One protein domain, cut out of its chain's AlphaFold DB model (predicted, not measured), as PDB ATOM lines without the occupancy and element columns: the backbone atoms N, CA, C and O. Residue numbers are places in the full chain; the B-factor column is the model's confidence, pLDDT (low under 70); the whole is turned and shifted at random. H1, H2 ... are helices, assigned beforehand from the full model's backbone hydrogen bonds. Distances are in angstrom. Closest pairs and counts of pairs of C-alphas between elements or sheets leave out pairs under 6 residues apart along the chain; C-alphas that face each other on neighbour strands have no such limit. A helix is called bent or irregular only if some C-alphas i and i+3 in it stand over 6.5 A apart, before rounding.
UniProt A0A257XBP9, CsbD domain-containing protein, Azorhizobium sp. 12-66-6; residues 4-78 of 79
ATOM      1  N   ASN A   4     198.865 121.646 257.837       58.06
ATOM      2  CA  ASN A   4     198.825 122.594 258.957       58.06
ATOM      3  C   ASN A   4     200.152 123.336 259.214       58.06
ATOM      4  O   ASN A   4     200.153 124.398 259.834       58.06
ATOM      5  N   ARG A   5     201.299 122.816 258.748       59.16
ATOM      6  CA  ARG A   5     202.608 123.468 258.960       59.16
ATOM      7  C   ARG A   5     202.860 124.615 257.974       59.16
ATOM      8  O   ARG A   5     203.513 125.601 258.319       59.16
ATOM      9  N   ILE A   6     202.320 124.493 256.764       57.81
ATOM     10  CA  ILE A   6     202.438 125.512 255.713       57.81
ATOM     11  C   ILE A   6     201.523 126.701 256.045       57.81
ATOM     12  O   ILE A   6     201.952 127.851 255.947       57.81
ATOM     13  N   GLU A   7     200.311 126.431 256.540       61.75
ATOM     14  CA  GLU A   7     199.356 127.457 256.981       61.75
ATOM     15  C   GLU A   7     199.851 128.246 258.205       61.75
ATOM     16  O   GLU A   7     199.738 129.475 258.240       61.75
ATOM     17  N   GLY A   8     200.485 127.567 259.172       61.25
ATOM     18  CA  GLY A   8     201.101 128.223 260.332       61.25
ATOM     19  C   GLY A   8     202.222 129.187 259.933       61.25
ATOM     20  O   GLY A   8     202.218 130.347 260.338       61.25
ATOM     21  N   THR A   9     203.118 128.750 259.042       67.00
ATOM     22  CA  THR A   9     204.262 129.561 258.589       67.00
ATOM     23  C   THR A   9     203.813 130.813 257.828       67.00
ATOM     24  O   THR A   9     204.351 131.903 258.040       67.00
ATOM     25  N   ALA A  10     202.802 130.685 256.962       68.00
ATOM     26  CA  ALA A  10     202.243 131.815 256.222       68.00
ATOM     27  C   ALA A  10     201.538 132.822 257.147       68.00
ATOM     28  O   ALA A  10     201.685 134.032 256.973       68.00
ATOM     29  N   THR A  11     200.820 132.328 258.159       73.62
ATOM     30  CA  THR A  11     200.114 133.163 259.142       73.62
ATOM     31  C   THR A  11     201.090 133.929 260.037       73.62
ATOM     32  O   THR A  11     200.928 135.134 260.236       73.62
ATOM     33  N   GLU A  12     202.151 133.274 260.516       74.75
ATOM     34  CA  GLU A  12     203.210 133.922 261.299       74.75
ATOM     35  C   GLU A  12     203.960 134.984 260.486       74.75
ATOM     36  O   GLU A  12     204.240 136.080 260.984       74.75
ATOM     37  N   PHE A  13     204.255 134.694 259.217       74.31
ATOM     38  CA  PHE A  13     204.906 135.648 258.325       74.31
ATOM     39  C   PHE A  13     204.003 136.854 258.029       74.31
ATOM     40  O   PHE A  13     204.442 137.999 258.138       74.31
ATOM     41  N   GLY A  14     202.719 136.616 257.738       75.12
ATOM     42  CA  GLY A  14     201.729 137.671 257.511       75.12
ATOM     43  C   GLY A  14     201.516 138.574 258.731       75.12
ATOM     44  O   GLY A  14     201.417 139.795 258.584       75.12
ATOM     45  N   GLY A  15     201.513 138.000 259.940       78.56
ATOM     46  CA  GLY A  15     201.424 138.748 261.198       78.56
ATOM     47  C   GLY A  15     202.604 139.701 261.403       78.56
ATOM     48  O   GLY A  15     202.399 140.883 261.681       78.56
ATOM     49  N   LYS A  16     203.834 139.222 261.171       77.25
ATOM     50  CA  LYS A  16     205.057 140.037 261.282       77.25
ATOM     51  C   LYS A  16     205.082 141.196 260.290       77.25
ATOM     52  O   LYS A  16     205.441 142.311 260.658       77.25
ATOM     53  N   VAL A  17     204.666 140.949 259.049       77.44
ATOM     54  CA  VAL A  17     204.593 141.990 258.015       77.44
ATOM     55  C   VAL A  17     203.566 143.065 258.388       77.44
ATOM     56  O   VAL A  17     203.858 144.254 258.267       77.44
ATOM     57  N   LYS A  18     202.386 142.675 258.891       72.56
ATOM     58  CA  LYS A  18     201.336 143.620 259.307       72.56
ATOM     59  C   LYS A  18     201.766 144.468 260.511       72.56
ATOM     60  O   LYS A  18     201.485 145.663 260.532       72.56
ATOM     61  N   GLN A  19     202.469 143.871 261.472       77.12
ATOM     62  CA  GLN A  19     202.995 144.585 262.637       77.12
ATOM     63  C   GLN A  19     204.061 145.614 262.233       77.12
ATOM     64  O   GLN A  19     203.935 146.785 262.576       77.12
ATOM     65  N   ALA A  20     205.041 145.212 261.415       77.12
ATOM     66  CA  ALA A  20     206.087 146.113 260.932       77.12
ATOM     67  C   ALA A  20     205.521 147.294 260.122       77.12
ATOM     68  O   ALA A  20     205.984 148.424 260.259       77.12
ATOM     69  N   ALA A  21     204.493 147.048 259.304       72.81
ATOM     70  CA  ALA A  21     203.811 148.104 258.562       72.81
ATOM     71  C   ALA A  21     203.044 149.070 259.484       72.81
ATOM     72  O   ALA A  21     203.078 150.279 259.258       72.81
ATOM     73  N   GLY A  22     202.381 148.560 260.528       68.50
ATOM     74  CA  GLY A  22     201.678 149.379 261.522       68.50
ATOM     75  C   GLY A  22     202.621 150.285 262.315       68.50
ATOM     76  O   GLY A  22     202.354 151.480 262.445       68.50
ATOM     77  N   ASP A  23     203.756 149.744 262.759       74.31
ATOM     78  CA  ASP A  23     204.769 150.491 263.514       74.31
ATOM     79  C   ASP A  23     205.455 151.569 262.660       74.31
ATOM     80  O   ASP A  23     205.784 152.649 263.152       74.31
ATOM     81  N   PHE A  24     205.652 151.304 261.365       67.12
ATOM     82  CA  PHE A  24     206.293 152.250 260.450       67.12
ATOM     83  C   PHE A  24     205.371 153.411 260.044       67.12
ATOM     84  O   PHE A  24     205.828 154.541 259.884       67.12
ATOM     85  N   LEU A  25     204.071 153.142 259.882       73.50
ATOM     86  CA  LEU A  25     203.075 154.139 259.473       73.50
ATOM     87  C   LEU A  25     202.499 154.936 260.654       73.50
ATOM     88  O   LEU A  25     201.944 156.017 260.461       73.50
ATOM     89  N   GLY A  26     202.630 154.428 261.879       62.25
ATOM     90  CA  GLY A  26     202.139 155.081 263.084       62.25
ATOM     91  C   GLY A  26     203.071 156.178 263.591       62.25
ATOM     92  O   GLY A  26     203.735 155.977 264.605       62.25
ATOM     93  N   ARG A  27     203.104 157.362 262.956       68.38
ATOM     94  CA  ARG A  27     203.653 158.563 263.620       68.38
ATOM     95  C   ARG A  27     202.810 159.841 263.451       68.38
ATOM     96  O   ARG A  27     202.509 160.223 262.322       68.38
ATOM     97  N   PRO A  28     202.478 160.524 264.570       58.03
ATOM     98  CA  PRO A  28     201.778 161.803 264.599       58.03
ATOM     99  C   PRO A  28     202.728 162.992 264.362       58.03
ATOM    100  O   PRO A  28     203.815 163.050 264.930       58.03
ATOM    101  N   SER A  29     202.267 163.916 263.509       54.78
ATOM    102  CA  SER A  29     202.591 165.354 263.393       54.78
ATOM    103  C   SER A  29     204.016 165.819 263.747       54.78
ATOM    104  O   SER A  29     204.373 165.924 264.919       54.78
ATOM    105  N   MET A  30     204.783 166.216 262.725       54.62
ATOM    106  CA  MET A  30     206.115 166.819 262.854       54.62
ATOM    107  C   MET A  30     206.083 168.321 262.517       54.62
ATOM    108  O   MET A  30     205.598 168.708 261.456       54.62
ATOM    109  N   SER A  31     206.591 169.141 263.443       55.62
ATOM    110  CA  SER A  31     206.668 170.610 263.387       55.62
ATOM    111  C   SER A  31     207.847 171.120 262.540       55.62
ATOM    112  O   SER A  31     208.867 170.447 262.403       55.62
ATOM    113  N   ALA A  32     207.703 172.323 261.975       56.44
ATOM    114  CA  ALA A  32     208.478 172.814 260.828       56.44
ATOM    115  C   ALA A  32     209.873 173.415 261.121       56.44
ATOM    116  O   ALA A  32     210.674 173.524 260.199       56.44
ATOM    117  N   GLU A  33     210.211 173.793 262.355       55.12
ATOM    118  CA  GLU A  33     211.413 174.620 262.608       55.12
ATOM    119  C   GLU A  33     212.739 173.851 262.773       55.12
ATOM    120  O   GLU A  33     213.801 174.454 262.682       55.12
ATOM    121  N   GLY A  34     212.718 172.522 262.930       56.81
ATOM    122  CA  GLY A  34     213.934 171.690 263.030       56.81
ATOM    123  C   GLY A  34     214.384 171.038 261.716       56.81
ATOM    124  O   GLY A  34     215.312 170.232 261.708       56.81
ATOM    125  N   TYR A  35     213.707 171.326 260.601       63.06
ATOM    126  CA  TYR A  35     213.707 170.446 259.428       63.06
ATOM    127  C   TYR A  35     215.067 170.283 258.737       63.06
ATOM    128  O   TYR A  35     215.329 169.211 258.206       63.06
ATOM    129  N   TYR A  36     215.921 171.308 258.723       61.53
ATOM    130  CA  TYR A  36     217.180 171.271 257.967       61.53
ATOM    131  C   TYR A  36     218.273 170.447 258.660       61.53
ATOM    132  O   TYR A  36     218.790 169.505 258.058       61.53
ATOM    133  N   ASP A  37     218.571 170.725 259.931       68.19
ATOM    134  CA  ASP A  37     219.555 169.943 260.697       68.19
ATOM    135  C   ASP A  37     219.065 168.513 260.945       68.19
ATOM    136  O   ASP A  37     219.821 167.538 260.859       68.19
ATOM    137  N   GLU A  38     217.760 168.355 261.180       74.50
ATOM    138  CA  GLU A  38     217.161 167.042 261.356       74.50
ATOM    139  C   GLU A  38     217.099 166.262 260.035       74.50
ATOM    140  O   GLU A  38     217.187 165.035 260.057       74.50
ATOM    141  N   ALA A  39     217.001 166.927 258.879       76.50
ATOM    142  CA  ALA A  39     217.082 166.260 257.581       76.50
ATOM    143  C   ALA A  39     218.485 165.711 257.312       76.50
ATOM    144  O   ALA A  39     218.594 164.553 256.905       76.50
ATOM    145  N   GLU A  40     219.552 166.476 257.572       76.31
ATOM    146  CA  GLU A  40     220.918 165.969 257.375       76.31
ATOM    147  C   GLU A  40     221.223 164.813 258.341       76.31
ATOM    148  O   GLU A  40     221.703 163.749 257.928       76.31
ATOM    149  N   GLY A  41     220.872 164.977 259.622       79.12
ATOM    150  CA  GLY A  41     221.033 163.934 260.632       79.12
ATOM    151  C   GLY A  41     220.245 162.665 260.291       79.12
ATOM    152  O   GLY A  41     220.782 161.554 260.372       79.12
ATOM    153  N   ARG A  42     218.994 162.808 259.833       80.62
ATOM    154  CA  ARG A  42     218.168 161.674 259.394       80.62
ATOM    155  C   ARG A  42     218.704 161.018 258.134       80.62
ATOM    156  O   ARG A  42     218.718 159.793 258.086       80.62
ATOM    157  N   ALA A  43     219.188 161.781 257.158       83.00
ATOM    158  CA  ALA A  43     219.776 161.228 255.940       83.00
ATOM    159  C   ALA A  43     221.014 160.378 256.260       83.00
ATOM    160  O   ALA A  43     221.122 159.234 255.813       83.00
ATOM    161  N   ARG A  44     221.916 160.895 257.102       82.75
ATOM    162  CA  ARG A  44     223.125 160.176 257.525       82.75
ATOM    163  C   ARG A  44     222.794 158.920 258.331       82.75
ATOM    164  O   ARG A  44     223.371 157.862 258.081       82.75
ATOM    165  N   ASN A  45     221.839 159.014 259.255       86.62
ATOM    166  CA  ASN A  45     221.402 157.878 260.063       86.62
ATOM    167  C   ASN A  45     220.667 156.815 259.225       86.62
ATOM    168  O   ASN A  45     220.882 155.620 259.405       86.62
ATOM    169  N   ALA A  46     219.825 157.227 258.275       85.19
ATOM    170  CA  ALA A  46     219.144 156.315 257.357       85.19
ATOM    171  C   ALA A  46     220.144 155.573 256.461       85.19
ATOM    172  O   ALA A  46     220.025 154.365 256.270       85.19
ATOM    173  N   PHE A  47     221.170 156.272 255.966       84.81
ATOM    174  CA  PHE A  47     222.230 155.658 255.171       84.81
ATOM    175  C   PHE A  47     223.050 154.640 255.978       84.81
ATOM    176  O   PHE A  47     223.337 153.547 255.485       84.81
ATOM    177  N   GLY A  48     223.378 154.962 257.235       87.88
ATOM    178  CA  GLY A  48     224.030 154.030 258.161       87.88
ATOM    179  C   GLY A  48     223.194 152.772 258.399       87.88
ATOM    180  O   GLY A  48     223.661 151.663 258.151       87.88
ATOM    181  N   GLN A  49     221.921 152.944 258.761       86.81
ATOM    182  CA  GLN A  49     220.993 151.833 258.996       86.81
ATOM    183  C   GLN A  49     220.784 150.959 257.755       86.81
ATOM    184  O   GLN A  49     220.745 149.736 257.868       86.81
ATOM    185  N   ALA A  50     220.694 151.556 256.563       85.38
ATOM    186  CA  ALA A  50     220.578 150.797 255.322       85.38
ATOM    187  C   ALA A  50     221.812 149.910 255.093       85.38
ATOM    188  O   ALA A  50     221.676 148.721 254.798       85.38
ATOM    189  N   LYS A  51     223.017 150.459 255.286       88.19
ATOM    190  CA  LYS A  51     224.274 149.707 255.167       88.19
ATOM    191  C   LYS A  51     224.359 148.578 256.197       88.19
ATOM    192  O   LYS A  51     224.731 147.457 255.845       88.19
ATOM    193  N   ASP A  52     223.989 148.856 257.441       89.56
ATOM    194  CA  ASP A  52     224.043 147.878 258.528       89.56
ATOM    195  C   ASP A  52     222.995 146.774 258.366       89.56
ATOM    196  O   ASP A  52     223.297 145.612 258.640       89.56
ATOM    197  N   MET A  53     221.807 147.092 257.844       85.69
ATOM    198  CA  MET A  53     220.761 146.111 257.543       85.69
ATOM    199  C   MET A  53     221.189 145.165 256.420       85.69
ATOM    200  O   MET A  53     221.014 143.954 256.543       85.69
ATOM    201  N   VAL A  54     221.808 145.689 255.358       88.56
ATOM    202  CA  VAL A  54     222.374 144.867 254.275       88.56
ATOM    203  C   VAL A  54     223.460 143.935 254.813       88.56
ATOM    204  O   VAL A  54     223.505 142.763 254.441       88.56
ATOM    205  N   LYS A  55     224.320 144.435 255.708       89.75
ATOM    206  CA  LYS A  55     225.439 143.665 256.261       89.75
ATOM    207  C   LYS A  55     225.002 142.616 257.289       89.75
ATOM    208  O   LYS A  55     225.549 141.519 257.302       89.75
ATOM    209  N   SER A  56     224.039 142.954 258.144       88.75
ATOM    210  CA  SER A  56     223.582 142.099 259.248       88.75
ATOM    211  C   SER A  56     222.514 141.103 258.808       88.75
ATOM    212  O   SER A  56     222.468 139.983 259.308       88.75
ATOM    213  N   GLN A  57     221.649 141.496 257.870       88.69
ATOM    214  CA  GLN A  57     220.499 140.699 257.463       88.69
ATOM    215  C   GLN A  57     220.282 140.793 255.943       88.69
ATOM    216  O   GLN A  57     219.298 141.381 255.486       88.69
ATOM    217  N   PRO A  58     221.172 140.178 255.139       85.31
ATOM    218  CA  PRO A  58     221.154 140.302 253.679       85.31
ATOM    219  C   PRO A  58     219.816 139.866 253.062       85.31
ATOM    220  O   PRO A  58     219.312 140.514 252.148       85.31
ATOM    221  N   VAL A  59     219.182 138.823 253.612       86.00
ATOM    222  CA  VAL A  59     217.853 138.365 253.169       86.00
ATOM    223  C   VAL A  59     216.756 139.374 253.530       86.00
ATOM    224  O   VAL A  59     215.874 139.638 252.719       86.00
ATOM    225  N   GLY A  60     216.816 139.983 254.719       82.12
ATOM    226  CA  GLY A  60     215.853 141.009 255.136       82.12
ATOM    227  C   GLY A  60     215.938 142.266 254.270       82.12
ATOM    228  O   GLY A  60     214.911 142.804 253.860       82.12
ATOM    229  N   ALA A  61     217.157 142.676 253.911       87.75
ATOM    230  CA  ALA A  61     217.385 143.805 253.018       87.75
ATOM    231  C   ALA A  61     216.772 143.592 251.625       87.75
ATOM    232  O   ALA A  61     216.182 144.521 251.074       87.75
ATOM    233  N   LEU A  62     216.835 142.370 251.083       87.81
ATOM    234  CA  LEU A  62     216.203 142.033 249.802       87.81
ATOM    235  C   LEU A  62     214.675 142.123 249.851       87.81
ATOM    236  O   LEU A  62     214.070 142.593 248.892       87.81
ATOM    237  N   VAL A  63     214.046 141.720 250.959       87.56
ATOM    238  CA  VAL A  63     212.588 141.841 251.125       87.56
ATOM    239  C   VAL A  63     212.171 143.312 251.118       87.56
ATOM    240  O   VAL A  63     211.267 143.688 250.375       87.56
ATOM    241  N   VAL A  64     212.863 144.161 251.884       84.94
ATOM    242  CA  VAL A  64     212.573 145.604 251.932       84.94
ATOM    243  C   VAL A  64     212.803 146.256 250.566       84.94
ATOM    244  O   VAL A  64     211.933 146.973 250.072       84.94
ATOM    245  N   ALA A  65     213.932 145.964 249.913       87.12
ATOM    246  CA  ALA A  65     214.236 146.476 248.579       87.12
ATOM    247  C   ALA A  65     213.212 146.013 247.530       87.12
ATOM    248  O   ALA A  65     212.794 146.807 246.688       87.12
ATOM    249  N   GLY A  66     212.762 144.758 247.605       89.69
ATOM    250  CA  GLY A  66     211.741 144.201 246.721       89.69
ATOM    251  C   GLY A  66     210.387 144.893 246.865       89.69
ATOM    252  O   GLY A  66     209.760 145.211 245.860       89.69
ATOM    253  N   LEU A  67     209.956 145.195 248.094       88.81
ATOM    254  CA  LEU A  67     208.706 145.924 248.342       88.81
ATOM    255  C   LEU A  67     208.760 147.359 247.797       88.81
ATOM    256  O   LEU A  67     207.818 147.795 247.134       88.81
ATOM    257  N   ILE A  68     209.871 148.069 248.027       86.31
ATOM    258  CA  ILE A  68     210.077 149.427 247.495       86.31
ATOM    259  C   ILE A  68     210.100 149.395 245.963       86.31
ATOM    260  O   ILE A  68     209.395 150.169 245.317       86.31
ATOM    261  N   GLY A  69     210.863 148.471 245.375       87.06
ATOM    262  CA  GLY A  69     210.957 148.306 243.926       87.06
ATOM    263  C   GLY A  69     209.616 147.957 243.281       87.06
ATOM    264  O   GLY A  69     209.288 148.499 242.229       87.06
ATOM    265  N   LEU A  70     208.805 147.113 243.925       88.81
ATOM    266  CA  LEU A  70     207.466 146.763 243.453       88.81
ATOM    267  C   LEU A  70     206.534 147.978 243.498       88.81
ATOM    268  O   LEU A  70     205.850 148.245 242.513       88.81
ATOM    269  N   ALA A  71     206.536 148.752 244.586       83.81
ATOM    270  CA  ALA A  71     205.725 149.964 244.688       83.81
ATOM    271  C   ALA A  71     206.089 150.993 243.602       83.81
ATOM    272  O   ALA A  71     205.209 151.472 242.888       83.81
ATOM    273  N   VAL A  72     207.385 151.279 243.423       89.25
ATOM    274  CA  VAL A  72     207.874 152.200 242.381       89.25
ATOM    275  C   VAL A  72     207.561 151.664 240.985       89.25
ATOM    276  O   VAL A  72     207.064 152.405 240.140       89.25
ATOM    277  N   GLY A  73     207.789 150.372 240.746       90.81
ATOM    278  CA  GLY A  73     207.502 149.721 239.471       90.81
ATOM    279  C   GLY A  73     206.018 149.750 239.109       90.81
ATOM    280  O   GLY A  73     205.683 149.980 237.950       90.81
ATOM    281  N   LEU A  74     205.113 149.580 240.079       87.56
ATOM    282  CA  LEU A  74     203.668 149.691 239.848       87.56
ATOM    283  C   LEU A  74     203.227 151.125 239.535       87.56
ATOM    284  O   LEU A  74     202.315 151.307 238.728       87.56
ATOM    285  N   ILE A  75     203.867 152.134 240.134       84.00
ATOM    286  CA  ILE A  75     203.594 153.545 239.833       84.00
ATOM    287  C   ILE A  75     204.108 153.894 238.432       84.00
ATOM    288  O   ILE A  75     203.357 154.433 237.625       84.00
ATOM    289  N   ALA A  76     205.351 153.522 238.115       81.88
ATOM    290  CA  ALA A  76     205.955 153.758 236.805       81.88
ATOM    291  C   ALA A  76     205.225 153.013 235.677       81.88
ATOM    292  O   ALA A  76     205.176 153.496 234.557       81.88
ATOM    293  N   ARG A  77     204.616 151.858 235.968       81.00
ATOM    294  CA  ARG A  77     203.829 151.081 234.999       81.00
ATOM    295  C   ARG A  77     202.476 151.717 234.651       81.00
ATOM    296  O   ARG A  77     201.831 151.270 233.707       81.00
ATOM    297  N   ARG A  78     202.014 152.700 235.432       72.31
ATOM    298  CA  ARG A  78     200.736 153.397 235.217       72.31
ATOM    299  C   ARG A  78     200.894 154.743 234.492       72.31
ATOM    300  O   ARG A  78     199.875 155.312 234.109       72.31
TER     301      ARG A  78
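This is residues 4 to 78 of the 79 residues of the protein "CsbD domain-containing protein" of Azorhizobium sp. 12-66-6 (UniProt A0A257XBP9). Three helices form an open, loose frame: H1 runs out, a loop turns the chain back into H2, which is kinked near its beginning, and H3 makes a corner with the end of H2. Residues 65 to 78, of which 65 to 76 belong to H3, stick out from the level of H1 and H2. The printed part has 75 residues with three named helices, H1, H2 and H3 in that order, and no named strand; the class is all helix. It is loose, with a radius of gyration of the C-alphas of 16.5 A, and elongated, spanning 53 by 31 by 29 A.

H1, residues 4 to 25, touches no helix. It is apart from H2, residues 32 to 56, and from H3, residues 58 to 76. H2 has a kink of 49 degrees near residue 39. It is irregular: C-alphas 33 and 36 are 8.1 A apart. H2 and H3 touch only at the corner by their tight link, through residues 53 to 54 and 60 to 61; their closest C-alphas, of Val 54 and Ala 61, are 5.3 A apart. They run opposite ways at a steep tilt of 55 degrees. Each O i to N i+4 pair is within hydrogen-bond range in H1 and H3, and 19 of 21 are in H2.

H1 begins at C-alpha 4, (198.825, 122.594, 258.957), and measures 31.8 A from first to last C-alpha. H2 measures 34.3 A and begins at C-alpha 32, (208.478, 172.814, 260.828). H3 measures 26.4 A and ends at C-alpha 76, (205.955, 153.758, 236.805).

The C-alphas farthest apart, of Asn 4 and Glu 33, are 53.7 A apart. The printed part has no cut; the link from H1 to H2 is short, with 6 residues. The mean pLDDT of the printed part is 76.7, and it is under 70 at residues 4 to 10, 22, 24 and 26 to 37.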